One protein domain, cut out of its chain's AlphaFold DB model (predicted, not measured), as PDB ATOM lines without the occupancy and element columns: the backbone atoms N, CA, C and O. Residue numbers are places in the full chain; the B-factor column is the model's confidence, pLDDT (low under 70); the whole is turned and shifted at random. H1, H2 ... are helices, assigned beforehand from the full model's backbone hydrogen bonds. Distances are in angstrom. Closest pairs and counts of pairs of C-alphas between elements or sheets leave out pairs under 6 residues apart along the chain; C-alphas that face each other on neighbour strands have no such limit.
ATOM      1  N   ASN A   2     193.467 110.594 120.804       78.38
ATOM      2  CA  ASN A   2     192.272 109.731 120.900       78.38
ATOM      3  C   ASN A   2     191.916 109.324 122.334       78.38
ATOM      4  O   ASN A   2     190.800 109.571 122.755       78.38
ATOM      5  N   ILE A   3     192.887 108.896 123.152       79.44
ATOM      6  CA  ILE A   3     192.649 108.603 124.584       79.44
ATOM      7  C   ILE A   3     192.044 109.805 125.337       79.44
ATOM      8  O   ILE A   3     191.158 109.638 126.169       79.44
ATOM      9  N   LEU A   4     192.499 111.027 125.038       78.69
ATOM     10  CA  LEU A   4     191.972 112.240 125.673       78.69
ATOM     11  C   LEU A   4     190.544 112.561 125.210       78.69
ATOM     12  O   LEU A   4     189.795 113.140 125.991       78.69
ATOM     13  N   CYS A   5     190.181 112.194 123.980       78.50
ATOM     14  CA  CYS A   5     188.881 112.481 123.363       78.50
ATOM     15  C   CYS A   5     187.851 111.344 123.554       78.50
ATOM     16  O   CYS A   5     186.646 111.579 123.473       78.50
ATOM     17  N   ASP A   6     188.301 110.118 123.846       74.75
ATOM     18  CA  ASP A   6     187.458 108.920 123.982       74.75
ATOM     19  C   ASP A   6     186.852 108.753 125.387       74.75
ATOM     20  O   ASP A   6     185.926 107.960 125.574       74.75
ATOM     21  N   HIS A   7     187.315 109.514 126.386       65.94
ATOM     22  CA  HIS A   7     186.722 109.530 127.729       65.94
ATOM     23  C   HIS A   7     185.349 110.235 127.727       65.94
ATOM     24  O   HIS A   7     185.215 111.377 128.162       65.94
ATOM     25  N   ARG A   8     184.321 109.524 127.240       55.19
ATOM     26  CA  ARG A   8     182.952 110.017 126.996       55.19
ATOM     27  C   ARG A   8     182.213 110.562 128.224       55.19
ATOM     28  O   ARG A   8     181.502 111.545 128.077       55.19
ATOM     29  N   ASP A   9     182.391 109.975 129.412       52.50
ATOM     30  CA  ASP A   9     181.432 110.176 130.519       52.50
ATOM     31  C   ASP A   9     182.042 110.653 131.852       52.50
ATOM     32  O   ASP A   9     181.319 110.997 132.789       52.50
ATOM     33  N   TYR A  10     183.373 110.673 131.984       50.34
ATOM     34  CA  TYR A  10     184.001 110.691 133.315       50.34
ATOM     35  C   TYR A  10     184.103 112.082 133.968       50.34
ATOM     36  O   TYR A  10     184.050 112.192 135.193       50.34
ATOM     37  N   TYR A  11     184.241 113.155 133.183       52.44
ATOM     38  CA  TYR A  11     184.514 114.498 133.727       52.44
ATOM     39  C   TYR A  11     183.270 115.385 133.868       52.44
ATOM     40  O   TYR A  11     183.259 116.288 134.702       52.44
ATOM     41  N   TYR A  12     182.212 115.110 133.101       53.09
ATOM     42  CA  TYR A  12     181.078 116.029 132.934       53.09
ATOM     43  C   TYR A  12     179.866 115.714 133.817       53.09
ATOM     44  O   TYR A  12     179.059 116.602 134.078       53.09
ATOM     45  N   ARG A  13     179.769 114.494 134.362       52.09
ATOM     46  CA  ARG A  13     178.666 114.095 135.258       52.09
ATOM     47  C   ARG A  13     178.863 114.468 136.735       52.09
ATOM     48  O   ARG A  13     177.926 114.336 137.513       52.09
ATOM     49  N   LYS A  14     180.049 114.930 137.156       45.72
ATOM     50  CA  LYS A  14     180.335 115.281 138.564       45.72
ATOM     51  C   LYS A  14     181.321 116.442 138.687       45.72
ATOM     52  O   LYS A  14     182.519 116.186 138.738       45.72
ATOM     53  N   GLY A  15     180.815 117.678 138.751       52.31
ATOM     54  CA  GLY A  15     181.395 118.840 139.462       52.31
ATOM     55  C   GLY A  15     182.908 119.127 139.408       52.31
ATOM     56  O   GLY A  15     183.397 119.848 140.266       52.31
ATOM     57  N   ASN A  16     183.671 118.579 138.460       62.38
ATOM     58  CA  ASN A  16     185.136 118.647 138.421       62.38
ATOM     59  C   ASN A  16     185.604 119.634 137.339       62.38
ATOM     60  O   ASN A  16     186.290 119.245 136.388       62.38
ATOM     61  N   SER A  17     185.238 120.911 137.482       65.44
ATOM     62  CA  SER A  17     185.673 122.002 136.587       65.44
ATOM     63  C   SER A  17     187.195 122.038 136.423       65.44
ATOM     64  O   SER A  17     187.695 122.073 135.305       65.44
ATOM     65  N   ASP A  18     187.947 121.862 137.511       68.56
ATOM     66  CA  ASP A  18     189.414 121.910 137.491       68.56
ATOM     67  C   ASP A  18     190.057 120.831 136.613       68.56
ATOM     68  O   ASP A  18     191.125 121.033 136.028       68.56
ATOM     69  N   ARG A  19     189.441 119.645 136.536       68.94
ATOM     70  CA  ARG A  19     189.943 118.570 135.669       68.94
ATOM     71  C   ARG A  19     189.603 118.856 134.216       68.94
ATOM     72  O   ARG A  19     190.460 118.622 133.371       68.94
ATOM     73  N   ARG A  20     188.411 119.397 133.944       71.88
ATOM     74  CA  ARG A  20     188.004 119.848 132.608       71.88
ATOM     75  C   ARG A  20     188.967 120.904 132.070       71.88
ATOM     76  O   ARG A  20     189.486 120.716 130.975       71.88
ATOM     77  N   ASP A  21     189.284 121.929 132.855       76.19
ATOM     78  CA  ASP A  21     190.167 123.021 132.429       76.19
ATOM     79  C   ASP A  21     191.595 122.532 132.164       76.19
ATOM     80  O   ASP A  21     192.229 122.916 131.179       76.19
ATOM     81  N   LYS A  22     192.115 121.634 133.013       81.00
ATOM     82  CA  LYS A  22     193.414 120.982 132.775       81.00
ATOM     83  C   LYS A  22     193.400 120.155 131.490       81.00
ATOM     84  O   LYS A  22     194.383 120.169 130.749       81.00
ATOM     85  N   HIS A  23     192.298 119.460 131.219       80.56
ATOM     86  CA  HIS A  23     192.125 118.654 130.012       80.56
ATOM     87  C   HIS A  23     192.044 119.528 128.754       80.56
ATOM     88  O   HIS A  23     192.741 119.246 127.781       80.56
ATOM     89  N   GLU A  24     191.282 120.625 128.797       85.06
ATOM     90  CA  GLU A  24     191.182 121.623 127.722       85.06
ATOM     91  C   GLU A  24     192.556 122.236 127.409       85.06
ATOM     92  O   GLU A  24     192.996 122.208 126.259       85.06
ATOM     93  N   ARG A  25     193.304 122.675 128.435       86.50
ATOM     94  CA  ARG A  25     194.671 123.212 128.278       86.50
ATOM     95  C   ARG A  25     195.638 122.206 127.659       86.50
ATOM     96  O   ARG A  25     196.489 122.592 126.862       86.50
ATOM     97  N   MET A  26     195.531 120.929 128.021       87.19
ATOM     98  CA  MET A  26     196.398 119.889 127.470       87.19
ATOM     99  C   MET A  26     196.091 119.628 125.991       87.19
ATOM    100  O   MET A  26     197.019 119.541 125.190       87.19
ATOM    101  N   ILE A  27     194.810 119.566 125.611       86.88
ATOM    102  CA  ILE A  27     194.404 119.456 124.201       86.88
ATOM    103  C   ILE A  27     194.899 120.676 123.414       86.88
ATOM    104  O   ILE A  27     195.505 120.510 122.355       86.88
ATOM    105  N   LYS A  28     194.722 121.883 123.966       87.75
ATOM    106  CA  LYS A  28     195.199 123.147 123.391       87.75
ATOM    107  C   LYS A  28     196.707 123.125 123.120       87.75
ATOM    108  O   LYS A  28     197.137 123.361 121.995       87.75
ATOM    109  N   LEU A  29     197.505 122.761 124.127       87.56
ATOM    110  CA  LEU A  29     198.962 122.681 124.013       87.56
ATOM    111  C   LEU A  29     199.399 121.677 122.938       87.56
ATOM    112  O   LEU A  29     200.317 121.957 122.171       87.56
ATOM    113  N   ILE A  30     198.741 120.515 122.862       86.81
ATOM    114  CA  ILE A  30     199.045 119.504 121.840       86.81
ATOM    115  C   ILE A  30     198.739 120.056 120.442       86.81
ATOM    116  O   ILE A  30     199.589 119.946 119.561       86.81
ATOM    117  N   LEU A  31     197.579 120.694 120.246       85.75
ATOM    118  CA  LEU A  31     197.207 121.317 118.969       85.75
ATOM    119  C   LEU A  31     198.157 122.451 118.554       85.75
ATOM    120  O   LEU A  31     198.321 122.712 117.366       85.75
ATOM    121  N   GLU A  32     198.785 123.142 119.504       86.12
ATOM    122  CA  GLU A  32     199.735 124.220 119.214       86.12
ATOM    123  C   GLU A  32     201.162 123.738 118.925       86.12
ATOM    124  O   GLU A  32     201.921 124.458 118.277       86.12
ATOM    125  N   LYS A  33     201.554 122.566 119.438       86.69
ATOM    126  CA  LYS A  33     202.948 122.090 119.412       86.69
ATOM    127  C   LYS A  33     203.197 120.908 118.482       86.69
ATOM    128  O   LYS A  33     204.349 120.670 118.127       86.69
ATOM    129  N   VAL A  34     202.164 120.155 118.118       85.06
ATOM    130  CA  VAL A  34     202.286 118.942 117.299       85.06
ATOM    131  C   VAL A  34     201.800 119.222 115.880       85.06
ATOM    132  O   VAL A  34     200.815 119.935 115.700       85.06
ATOM    133  N   ASN A  35     202.476 118.650 114.874       81.62
ATOM    134  CA  ASN A  35     202.004 118.725 113.491       81.62
ATOM    135  C   ASN A  35     200.602 118.100 113.374       81.62
ATOM    136  O   ASN A  35     200.366 116.991 113.858       81.62
ATOM    137  N   HIS A  36     199.685 118.816 112.728       82.69
ATOM    138  CA  HIS A  36     198.272 118.457 112.612       82.69
ATOM    139  C   HIS A  36     198.044 117.185 111.794       82.69
ATOM    140  O   HIS A  36     197.128 116.435 112.117       82.69
ATOM    141  N   ASP A  37     198.933 116.869 110.848       80.56
ATOM    142  CA  ASP A  37     198.883 115.626 110.058       80.56
ATOM    143  C   ASP A  37     199.001 114.355 110.919       80.56
ATOM    144  O   ASP A  37     198.587 113.270 110.516       80.56
ATOM    145  N   CYS A  38     199.574 114.477 112.120       83.06
ATOM    146  CA  CYS A  38     199.739 113.372 113.063       83.06
ATOM    147  C   CYS A  38     198.529 113.193 113.997       83.06
ATOM    148  O   CYS A  38     198.573 112.357 114.905       83.06
ATOM    149  N   LEU A  39     197.484 114.012 113.845       83.94
ATOM    150  CA  LEU A  39     196.338 114.064 114.745       83.94
ATOM    151  C   LEU A  39     195.045 113.713 114.002       83.94
ATOM    152  O   LEU A  39     194.787 114.190 112.903       83.94
ATOM    153  N   ASP A  40     194.179 112.938 114.655       87.06
ATOM    154  CA  ASP A  40     192.792 112.763 114.216       87.06
ATOM    155  C   ASP A  40     191.980 114.009 114.601       87.06
ATOM    156  O   ASP A  40     191.310 114.055 115.637       87.06
ATOM    157  N   LEU A  41     192.100 115.059 113.786       87.94
ATOM    158  CA  LEU A  41     191.437 116.338 114.029       87.94
ATOM    159  C   LEU A  41     189.906 116.224 114.043       87.94
ATOM    160  O   LEU A  41     189.260 116.995 114.750       87.94
ATOM    161  N   GLN A  42     189.317 115.247 113.340       88.38
ATOM    162  CA  GLN A  42     187.871 115.026 113.374       88.38
ATOM    163  C   GLN A  42     187.420 114.527 114.749       88.38
ATOM    164  O   GLN A  42     186.396 114.986 115.262       88.38
ATOM    165  N   ASN A  43     188.168 113.608 115.371       87.19
ATOM    166  CA  ASN A  43     187.860 113.159 116.728       87.19
ATOM    167  C   ASN A  43     187.976 114.312 117.739       87.19
ATOM    168  O   ASN A  43     187.101 114.477 118.590       87.19
ATOM    169  N   VAL A  44     189.000 115.166 117.598       88.50
ATOM    170  CA  VAL A  44     189.158 116.354 118.458       88.50
ATOM    171  C   VAL A  44     188.012 117.342 118.258       88.50
ATOM    172  O   VAL A  44     187.474 117.833 119.245       88.50
ATOM    173  N   LEU A  45     187.593 117.599 117.014       89.06
ATOM    174  CA  LEU A  45     186.472 118.489 116.709       89.06
ATOM    175  C   LEU A  45     185.158 117.969 117.308       89.06
ATOM    176  O   LEU A  45     184.453 118.712 117.991       89.06
ATOM    177  N   ASN A  46     184.858 116.681 117.115       88.00
ATOM    178  CA  ASN A  46     183.675 116.037 117.688       88.00
ATOM    179  C   ASN A  46     183.679 116.113 119.222       88.00
ATOM    180  O   ASN A  46     182.637 116.340 119.837       88.00
ATOM    181  N   TYR A  47     184.844 115.917 119.846       85.88
ATOM    182  CA  TYR A  47     185.001 116.016 121.294       85.88
ATOM    183  C   TYR A  47     184.851 117.456 121.792       85.88
ATOM    184  O   TYR A  47     184.144 117.684 122.770       85.88
ATOM    185  N   ALA A  48     185.463 118.427 121.108       87.06
ATOM    186  CA  ALA A  48     185.369 119.843 121.447       87.06
ATOM    187  C   ALA A  48     183.924 120.351 121.369       87.06
ATOM    188  O   ALA A  48     183.493 121.050 122.282       87.06
ATOM    189  N   CYS A  49     183.168 119.931 120.346       86.88
ATOM    190  CA  CYS A  49     181.733 120.193 120.225       86.88
ATOM    191  C   CYS A  49     180.937 119.523 121.350       86.88
ATOM    192  O   CYS A  49     180.219 120.195 122.074       86.88
ATOM    193  N   ARG A  50     181.126 118.219 121.589       80.56
ATOM    194  CA  ARG A  50     180.430 117.504 122.679       80.56
ATOM    195  C   ARG A  50     180.629 118.155 124.054       80.56
ATOM    196  O   ARG A  50     179.772 118.057 124.922       80.56
ATOM    197  N   CYS A  51     181.799 118.746 124.260       78.62
ATOM    198  CA  CYS A  51     182.246 119.254 125.546       78.62
ATOM    199  C   CYS A  51     182.163 120.781 125.688       78.62
ATOM    200  O   CYS A  51     182.629 121.297 126.709       78.62
ATOM    201  N   ASP A  52     181.651 121.518 124.698       81.38
ATOM    202  CA  ASP A  52     181.691 122.989 124.648       81.38
ATOM    203  C   ASP A  52     183.086 123.566 124.970       81.38
ATOM    204  O   ASP A  52     183.255 124.377 125.890       81.38
ATOM    205  N   LEU A  53     184.136 123.086 124.295       86.19
ATOM    206  CA  LEU A  53     185.512 123.575 124.481       86.19
ATOM    207  C   LEU A  53     185.807 124.722 123.512       86.19
ATOM    208  O   LEU A  53     186.504 124.535 122.514       86.19
ATOM    209  N   LEU A  54     185.248 125.897 123.809       86.50
ATOM    210  CA  LEU A  54     185.302 127.082 122.948       86.50
ATOM    211  C   LEU A  54     186.722 127.407 122.457       86.50
ATOM    212  O   LEU A  54     186.913 127.617 121.265       86.50
ATOM    213  N   GLU A  55     187.735 127.401 123.333       87.75
ATOM    214  CA  GLU A  55     189.104 127.763 122.934       87.75
ATOM    215  C   GLU A  55     189.739 126.734 121.992       87.75
ATOM    216  O   GLU A  55     190.454 127.092 121.053       87.75
ATOM    217  N   VAL A  56     189.479 125.448 122.241       88.25
ATOM    218  CA  VAL A  56     189.944 124.352 121.379       88.25
ATOM    219  C   VAL A  56     189.266 124.448 120.018       88.25
ATOM    220  O   VAL A  56     189.927 124.297 118.992       88.25
ATOM    221  N   LEU A  57     187.966 124.744 120.007       89.00
ATOM    222  CA  LEU A  57     187.199 124.909 118.784       89.00
ATOM    223  C   LEU A  57     187.717 126.082 117.941       89.00
ATOM    224  O   LEU A  57     187.923 125.912 116.742       89.00
ATOM    225  N   THR A  58     188.009 127.230 118.565       88.44
ATOM    226  CA  THR A  58     188.617 128.388 117.890       88.44
ATOM    227  C   THR A  58     189.915 128.000 117.193       88.44
ATOM    228  O   THR A  58     190.076 128.270 116.006       88.44
ATOM    229  N   LEU A  59     190.821 127.306 117.889       86.31
ATOM    230  CA  LEU A  59     192.089 126.876 117.296       86.31
ATOM    231  C   LEU A  59     191.899 125.908 116.129       86.31
ATOM    232  O   LEU A  59     192.616 126.021 115.136       86.31
ATOM    233  N   LEU A  60     190.963 124.964 116.245       86.69
ATOM    234  CA  LEU A  60     190.664 124.020 115.169       86.69
ATOM    235  C   LEU A  60     190.120 124.748 113.939       86.69
ATOM    236  O   LEU A  60     190.597 124.502 112.838       86.69
ATOM    237  N   LEU A  61     189.176 125.674 114.120       84.25
ATOM    238  CA  LEU A  61     188.561 126.416 113.017       84.25
ATOM    239  C   LEU A  61     189.522 127.425 112.362       84.25
ATOM    240  O   LEU A  61     189.387 127.703 111.173       84.25
ATOM    241  N   GLU A  62     190.494 127.961 113.107       82.75
ATOM    242  CA  GLU A  62     191.480 128.922 112.589       82.75
ATOM    243  C   GLU A  62     192.708 128.276 111.941       82.75
ATOM    244  O   GLU A  62     193.273 128.853 111.013       82.75
ATOM    245  N   LYS A  63     193.155 127.117 112.439       72.31
ATOM    246  CA  LYS A  63     194.416 126.494 112.002       72.31
ATOM    247  C   LYS A  63     194.240 125.266 111.120       72.31
ATOM    248  O   LYS A  63     195.154 124.964 110.359       72.31
ATOM    249  N   ALA A  64     193.119 124.556 111.217       64.81
ATOM    250  CA  ALA A  64     192.842 123.441 110.323       64.81
ATOM    251  C   ALA A  64     192.145 123.953 109.056       64.81
ATOM    252  O   ALA A  64     191.267 124.817 109.122       64.81
ATOM    253  N   ASP A  65     192.505 123.393 107.896       64.31
ATOM    254  CA  ASP A  65     191.715 123.581 106.679       64.31
ATOM    255  C   ASP A  65     190.367 122.872 106.873       64.31
ATOM    256  O   ASP A  65     190.222 121.664 106.667       64.31
ATOM    257  N   HIS A  66     189.379 123.635 107.338       61.53
ATOM    258  CA  HIS A  66     188.032 123.178 107.672       61.53
ATOM    259  C   HIS A  66     187.313 122.528 106.481       61.53
ATOM    260  O   HIS A  66     186.320 121.838 106.685       61.53
ATOM    261  N   LYS A  67     187.838 122.659 105.252       61.75
ATOM    262  CA  LYS A  67     187.355 121.930 104.069       61.75
ATOM    263  C   LYS A  67     187.497 120.408 104.177       61.75
ATOM    264  O   LYS A  67     186.751 119.700 103.509       61.75
ATOM    265  N   ASN A  68     188.415 119.912 105.011       71.62
ATOM    266  CA  ASN A  68     188.641 118.476 105.219       71.62
ATOM    267  C   ASN A  68     188.011 117.939 106.517       71.62
ATOM    268  O   ASN A  68     188.207 116.772 106.852       71.62
ATOM    269  N   LEU A  69     187.273 118.777 107.254       81.56
ATOM    270  CA  LEU A  69     186.580 118.388 108.479       81.56
ATOM    271  C   LEU A  69     185.074 118.302 108.226       81.56
ATOM    272  O   LEU A  69     184.469 119.192 107.632       81.56
ATOM    273  N   ASP A  70     184.447 117.248 108.739       87.62
ATOM    274  CA  ASP A  70     182.994 117.113 108.785       87.62
ATOM    275  C   ASP A  70     182.455 117.946 109.955       87.62
ATOM    276  O   ASP A  70     182.143 117.445 111.044       87.62
ATOM    277  N   VAL A  71     182.415 119.263 109.738       88.94
ATOM    278  CA  VAL A  71     181.904 120.223 110.721       88.94
ATOM    279  C   VAL A  71     180.398 120.052 110.922       88.94
ATOM    280  O   VAL A  71     179.909 120.259 112.031       88.94
ATOM    281  N   LYS A  72     179.668 119.581 109.900       89.75
ATOM    282  CA  LYS A  72     178.238 119.263 109.997       89.75
ATOM    283  C   LYS A  72     177.973 118.232 111.088       89.75
ATOM    284  O   LYS A  72     177.131 118.446 111.957       89.75
ATOM    285  N   LYS A  73     178.714 117.121 111.074       89.31
ATOM    286  CA  LYS A  73     178.599 116.072 112.092       89.31
ATOM    287  C   LYS A  73     178.957 116.584 113.483       89.31
ATOM    288  O   LYS A  73     178.279 116.234 114.444       89.31
ATOM    289  N   ALA A  74     180.000 117.402 113.597       88.94
ATOM    290  CA  ALA A  74     180.404 117.968 114.878       88.94
ATOM    291  C   ALA A  74     179.339 118.925 115.446       88.94
ATOM    292  O   ALA A  74     179.011 118.834 116.628       88.94
ATOM    293  N   MET A  75     178.734 119.754 114.592       90.69
ATOM    294  CA  MET A  75     177.610 120.622 114.948       90.69
ATOM    295  C   MET A  75     176.387 119.815 115.398       90.69
ATOM    296  O   MET A  75     175.782 120.127 116.417       90.69
ATOM    297  N   ASN A  76     176.058 118.723 114.705       88.75
ATOM    298  CA  ASN A  76     174.960 117.852 115.128       88.75
ATOM    299  C   ASN A  76     175.239 117.204 116.489       88.75
ATOM    300  O   ASN A  76     174.341 117.136 117.313       88.75
ATOM    301  N   ILE A  77     176.486 116.812 116.778       86.88
ATOM    302  CA  ILE A  77     176.866 116.324 118.114       86.88
ATOM    303  C   ILE A  77     176.662 117.406 119.182       86.88
ATOM    304  O   ILE A  77     176.234 117.074 120.285       86.88
ATOM    305  N   LEU A  78     176.983 118.666 118.872       86.94
ATOM    306  CA  LEU A  78     176.776 119.803 119.771       86.94
ATOM    307  C   LEU A  78     175.281 120.005 120.079       86.94
ATOM    308  O   LEU A  78     174.919 120.148 121.243       86.94
ATOM    309  N   CYS A  79     174.420 119.950 119.058       87.62
ATOM    310  CA  CYS A  79     172.969 120.107 119.202       87.62
ATOM    311  C   CYS A  79     172.277 118.876 119.834       87.62
ATOM    312  O   CYS A  79     171.356 119.005 120.635       87.62
ATOM    313  N   ASP A  80     172.735 117.655 119.550       83.00
ATOM    314  CA  ASP A  80     172.110 116.425 120.062       83.00
ATOM    315  C   ASP A  80     172.392 116.175 121.554       83.00
ATOM    316  O   ASP A  80     171.752 115.325 122.184       83.00
ATOM    317  N   HIS A  81     173.348 116.891 122.153       72.31
ATOM    318  CA  HIS A  81     173.797 116.656 123.522       72.31
ATOM    319  C   HIS A  81     172.847 117.253 124.585       72.31
ATOM    320  O   HIS A  81     173.202 118.148 125.353       72.31
ATOM    321  N   ARG A  82     171.624 116.711 124.666       59.25
ATOM    322  CA  ARG A  82     170.520 117.197 125.523       59.25
ATOM    323  C   ARG A  82     170.779 117.107 127.033       59.25
ATOM    324  O   ARG A  82     170.235 117.904 127.794       59.25
ATOM    325  N   ASP A  83     171.641 116.188 127.473       56.00
ATOM    326  CA  ASP A  83     171.959 115.948 128.895       56.00
ATOM    327  C   ASP A  83     172.618 117.155 129.599       56.00
ATOM    328  O   ASP A  83     172.735 117.173 130.824       56.00
ATOM    329  N   TYR A  84     173.055 118.174 128.850       54.03
ATOM    330  CA  TYR A  84     173.738 119.349 129.400       54.03
ATOM    331  C   TYR A  84     172.809 120.347 130.114       54.03
ATOM    332  O   TYR A  84     173.293 121.154 130.910       54.03
ATOM    333  N   TYR A  85     171.498 120.274 129.858       54.56
ATOM    334  CA  TYR A  85     170.531 121.317 130.222       54.56
ATOM    335  C   TYR A  85     169.428 120.887 131.196       54.56
ATOM    336  O   TYR A  85     168.753 121.745 131.753       54.56
ATOM    337  N   TYR A  86     169.274 119.591 131.479       49.47
ATOM    338  CA  TYR A  86     168.256 119.084 132.419       49.47
ATOM    339  C   TYR A  86     168.595 119.298 133.913       49.47
ATOM    340  O   TYR A  86     168.030 118.645 134.787       49.47
ATOM    341  N   GLY A  87     169.501 120.224 134.231       44.56
ATOM    342  CA  GLY A  87     169.774 120.670 135.596       44.56
ATOM    343  C   GLY A  87     169.620 122.181 135.675       44.56
ATOM    344  O   GLY A  87     170.548 122.896 135.297       44.56
ATOM    345  N   GLY A  88     168.456 122.647 136.133       39.91
ATOM    346  CA  GLY A  88     168.174 124.065 136.347       39.91
ATOM    347  C   GLY A  88     169.297 124.743 137.137       39.91
ATOM    348  O   GLY A  88     169.741 124.227 138.164       39.91
ATOM    349  N   GLY A  89     169.783 125.879 136.629       47.31
ATOM    350  CA  GLY A  89     170.697 126.758 137.366       47.31
ATOM    351  C   GLY A  89     172.149 126.838 136.880       47.31
ATOM    352  O   GLY A  89     173.059 126.817 137.701       47.31
ATOM    353  N   ASN A  90     172.419 126.962 135.577       60.88
ATOM    354  CA  ASN A  90     173.750 127.403 135.122       60.88
ATOM    355  C   ASN A  90     173.661 128.290 133.868       60.88
ATOM    356  O   ASN A  90     173.931 127.833 132.754       60.88
ATOM    357  N   SER A  91     173.310 129.566 134.061       66.81
ATOM    358  CA  SER A  91     173.384 130.623 133.035       66.81
ATOM    359  C   SER A  91     174.727 130.610 132.296       66.81
ATOM    360  O   SER A  91     174.760 130.613 131.070       66.81
ATOM    361  N   ASP A  92     175.831 130.426 133.025       70.38
ATOM    362  CA  ASP A  92     177.191 130.401 132.471       70.38
ATOM    363  C   ASP A  92     177.405 129.290 131.432       70.38
ATOM    364  O   ASP A  92     178.194 129.432 130.494       70.38
ATOM    365  N   ARG A  93     176.711 128.154 131.583       73.56
ATOM    366  CA  ARG A  93     176.792 127.056 130.610       73.56
ATOM    367  C   ARG A  93     175.980 127.367 129.363       73.56
ATOM    368  O   ARG A  93     176.475 127.099 128.271       73.56
ATOM    369  N   ARG A  94     174.785 127.950 129.523       76.06
ATOM    370  CA  ARG A  94     173.955 128.411 128.400       76.06
ATOM    371  C   ARG A  94     174.720 129.452 127.578       76.06
ATOM    372  O   ARG A  94     174.842 129.274 126.372       76.06
ATOM    373  N   ASP A  95     175.361 130.415 128.237       80.06
ATOM    374  CA  ASP A  95     176.194 131.439 127.598       80.06
ATOM    375  C   ASP A  95     177.412 130.852 126.875       80.06
ATOM    376  O   ASP A  95     177.743 131.260 125.759       80.06
ATOM    377  N   LYS A  96     178.113 129.885 127.485       80.88
ATOM    378  CA  LYS A  96     179.261 129.231 126.832       80.88
ATOM    379  C   LYS A  96     178.825 128.472 125.579       80.88
ATOM    380  O   LYS A  96     179.523 128.519 124.564       80.88
ATOM    381  N   HIS A  97     177.695 127.783 125.647       85.25
ATOM    382  CA  HIS A  97     177.153 127.026 124.527       85.25
ATOM    383  C   HIS A  97     176.665 127.944 123.398       85.25
ATOM    384  O   HIS A  97     177.036 127.741 122.244       85.25
ATOM    385  N   ASP A  98     175.951 129.022 123.738       87.88
ATOM    386  CA  ASP A  98     175.545 130.081 122.806       87.88
ATOM    387  C   ASP A  98     176.755 130.648 122.039       87.88
ATOM    388  O   ASP A  98     176.775 130.668 120.805       87.88
ATOM    389  N   ARG A  99     177.840 130.990 122.751       89.19
ATOM    390  CA  ARG A  99     179.104 131.445 122.135       89.19
ATOM    391  C   ARG A  99     179.759 130.387 121.249       89.19
ATOM    392  O   ARG A  99     180.341 130.732 120.223       89.19
ATOM    393  N   THR A 100     179.687 129.116 121.640       89.00
ATOM    394  CA  THR A 100     180.285 128.002 120.886       89.00
ATOM    395  C   THR A 100     179.562 127.797 119.560       89.00
ATOM    396  O   THR A 100     180.213 127.720 118.518       89.00
ATOM    397  N   ILE A 101     178.226 127.801 119.569       91.19
ATOM    398  CA  ILE A 101     177.416 127.716 118.349       91.19
ATOM    399  C   ILE A 101     177.669 128.925 117.441       91.19
ATOM    400  O   ILE A 101     177.934 128.751 116.250       91.19
ATOM    401  N   LYS A 102     177.646 130.145 117.992       91.56
ATOM    402  CA  LYS A 102     177.928 131.370 117.226       91.56
ATOM    403  C   LYS A 102     179.277 131.324 116.529       91.56
ATOM    404  O   LYS A 102     179.349 131.630 115.345       91.56
ATOM    405  N   LEU A 103     180.327 130.902 117.235       90.75
ATOM    406  CA  LEU A 103     181.665 130.794 116.663       90.75
ATOM    407  C   LEU A 103     181.673 129.894 115.417       90.75
ATOM    408  O   LEU A 103     182.276 130.255 114.406       90.75
ATOM    409  N   ILE A 104     180.982 128.749 115.465       89.88
ATOM    410  CA  ILE A 104     180.854 127.846 114.311       89.88
ATOM    411  C   ILE A 104     180.111 128.552 113.175       89.88
ATOM    412  O   ILE A 104     180.612 128.585 112.052       89.88
ATOM    413  N   LEU A 105     178.956 129.157 113.466       90.19
ATOM    414  CA  LEU A 105     178.143 129.862 112.470       90.19
ATOM    415  C   LEU A 105     178.860 131.069 111.842       90.19
ATOM    416  O   LEU A 105     178.521 131.473 110.734       90.19
ATOM    417  N   GLU A 106     179.829 131.675 112.523       89.38
ATOM    418  CA  GLU A 106     180.608 132.804 112.002       89.38
ATOM    419  C   GLU A 106     181.823 132.380 111.174       89.38
ATOM    420  O   GLU A 106     182.217 133.101 110.256       89.38
ATOM    421  N   LYS A 107     182.433 131.237 111.498       87.38
ATOM    422  CA  LYS A 107     183.678 130.770 110.869       87.38
ATOM    423  C   LYS A 107     183.449 129.773 109.733       87.38
ATOM    424  O   LYS A 107     184.346 129.577 108.919       87.38
ATOM    425  N   VAL A 108     182.284 129.131 109.678       86.88
ATOM    426  CA  VAL A 108     181.992 128.033 108.748       86.88
ATOM    427  C   VAL A 108     180.937 128.475 107.742       86.88
ATOM    428  O   VAL A 108     179.968 129.140 108.098       86.88
ATOM    429  N   ASN A 109     181.110 128.089 106.475       84.88
ATOM    430  CA  ASN A 109     180.095 128.340 105.454       84.88
ATOM    431  C   ASN A 109     178.777 127.643 105.836       84.88
ATOM    432  O   ASN A 109     178.756 126.444 106.110       84.88
ATOM    433  N   HIS A 110     177.680 128.398 105.817       87.06
ATOM    434  CA  HIS A 110     176.344 127.959 106.218       87.06
ATOM    435  C   HIS A 110     175.822 126.781 105.387       87.06
ATOM    436  O   HIS A 110     175.147 125.914 105.935       87.06
ATOM    437  N   ASP A 111     176.208 126.675 104.111       83.88
ATOM    438  CA  ASP A 111     175.835 125.537 103.251       83.88
ATOM    439  C   ASP A 111     176.469 124.200 103.701       83.88
ATOM    440  O   ASP A 111     176.026 123.127 103.289       83.88
ATOM    441  N   CYS A 112     177.495 124.240 104.560       86.00
ATOM    442  CA  CYS A 112     178.134 123.053 105.132       86.00
ATOM    443  C   CYS A 112     177.488 122.593 106.448       86.00
ATOM    444  O   CYS A 112     177.963 121.629 107.043       86.00
ATOM    445  N   LEU A 113     176.447 123.273 106.933       89.00
ATOM    446  CA  LEU A 113     175.822 123.007 108.228       89.00
ATOM    447  C   LEU A 113     174.374 122.540 108.065       89.00
ATOM    448  O   LEU A 113     173.710 122.810 107.066       89.00
ATOM    449  N   ASP A 114     173.869 121.834 109.075       90.69
ATOM    450  CA  ASP A 114     172.441 121.540 109.199       90.69
ATOM    451  C   ASP A 114     171.735 122.681 109.940       90.69
ATOM    452  O   ASP A 114     171.438 122.581 111.128       90.69
TER     453      ASP A 114
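What this domain is: This is residues 2 to 114 of the 584 residues of an uncharacterized protein of Mytilus coruscus (UniProt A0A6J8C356). Two rows of helices stack as a slab, H1, H3 and H5 in one row, H2, H4 and H6 in the other. The printed part has 113 residues with six named helices, H1 to H6, and no named strand: all helix. It is compact, with a radius of gyration of the C-alphas of 13.7 A and spans of 39 by 31 by 18 A.

Where its parts are: H1 is residues 2 to 6, from C-alpha 2 at (192.272, 109.731, 120.900). H2 is residues 17 to 33, 24.4 A long; H3 is 41 to 50, H4 54 to 63, H5 71 to 80. H6, 91 to 107, is 24.4 A long and ends at C-alpha 107 at (183.678, 130.770, 110.869).

How they stand to each other: H3 to H6 form an up and down bundle, each running against the one before. The closest C-alphas of the hairpin H3 and H4, Ala 48 and Leu 57, are 6.0 A apart. H3 touches H1 (Cys 5 to Tyr 47, C-alphas 5.6 A) and H5 (Asn 46 to Ala 74, 4.7 A). H4 touches H6 (Leu 54 to Thr 100, 5.5 A) and residues 24 to 31 of H2 (Lys 28 to Val 56, 5.8 A), the same way as each at a shallow 10 degrees. In H1 to H6 every O i to N i+4 pair is within hydrogen-bond range.

The domain as a whole: The printed part has no cut and no long link. Residues 86 to 92 stand free. Confidence is under 70 at residues 7 to 19, 64 to 67 and 82 to 91.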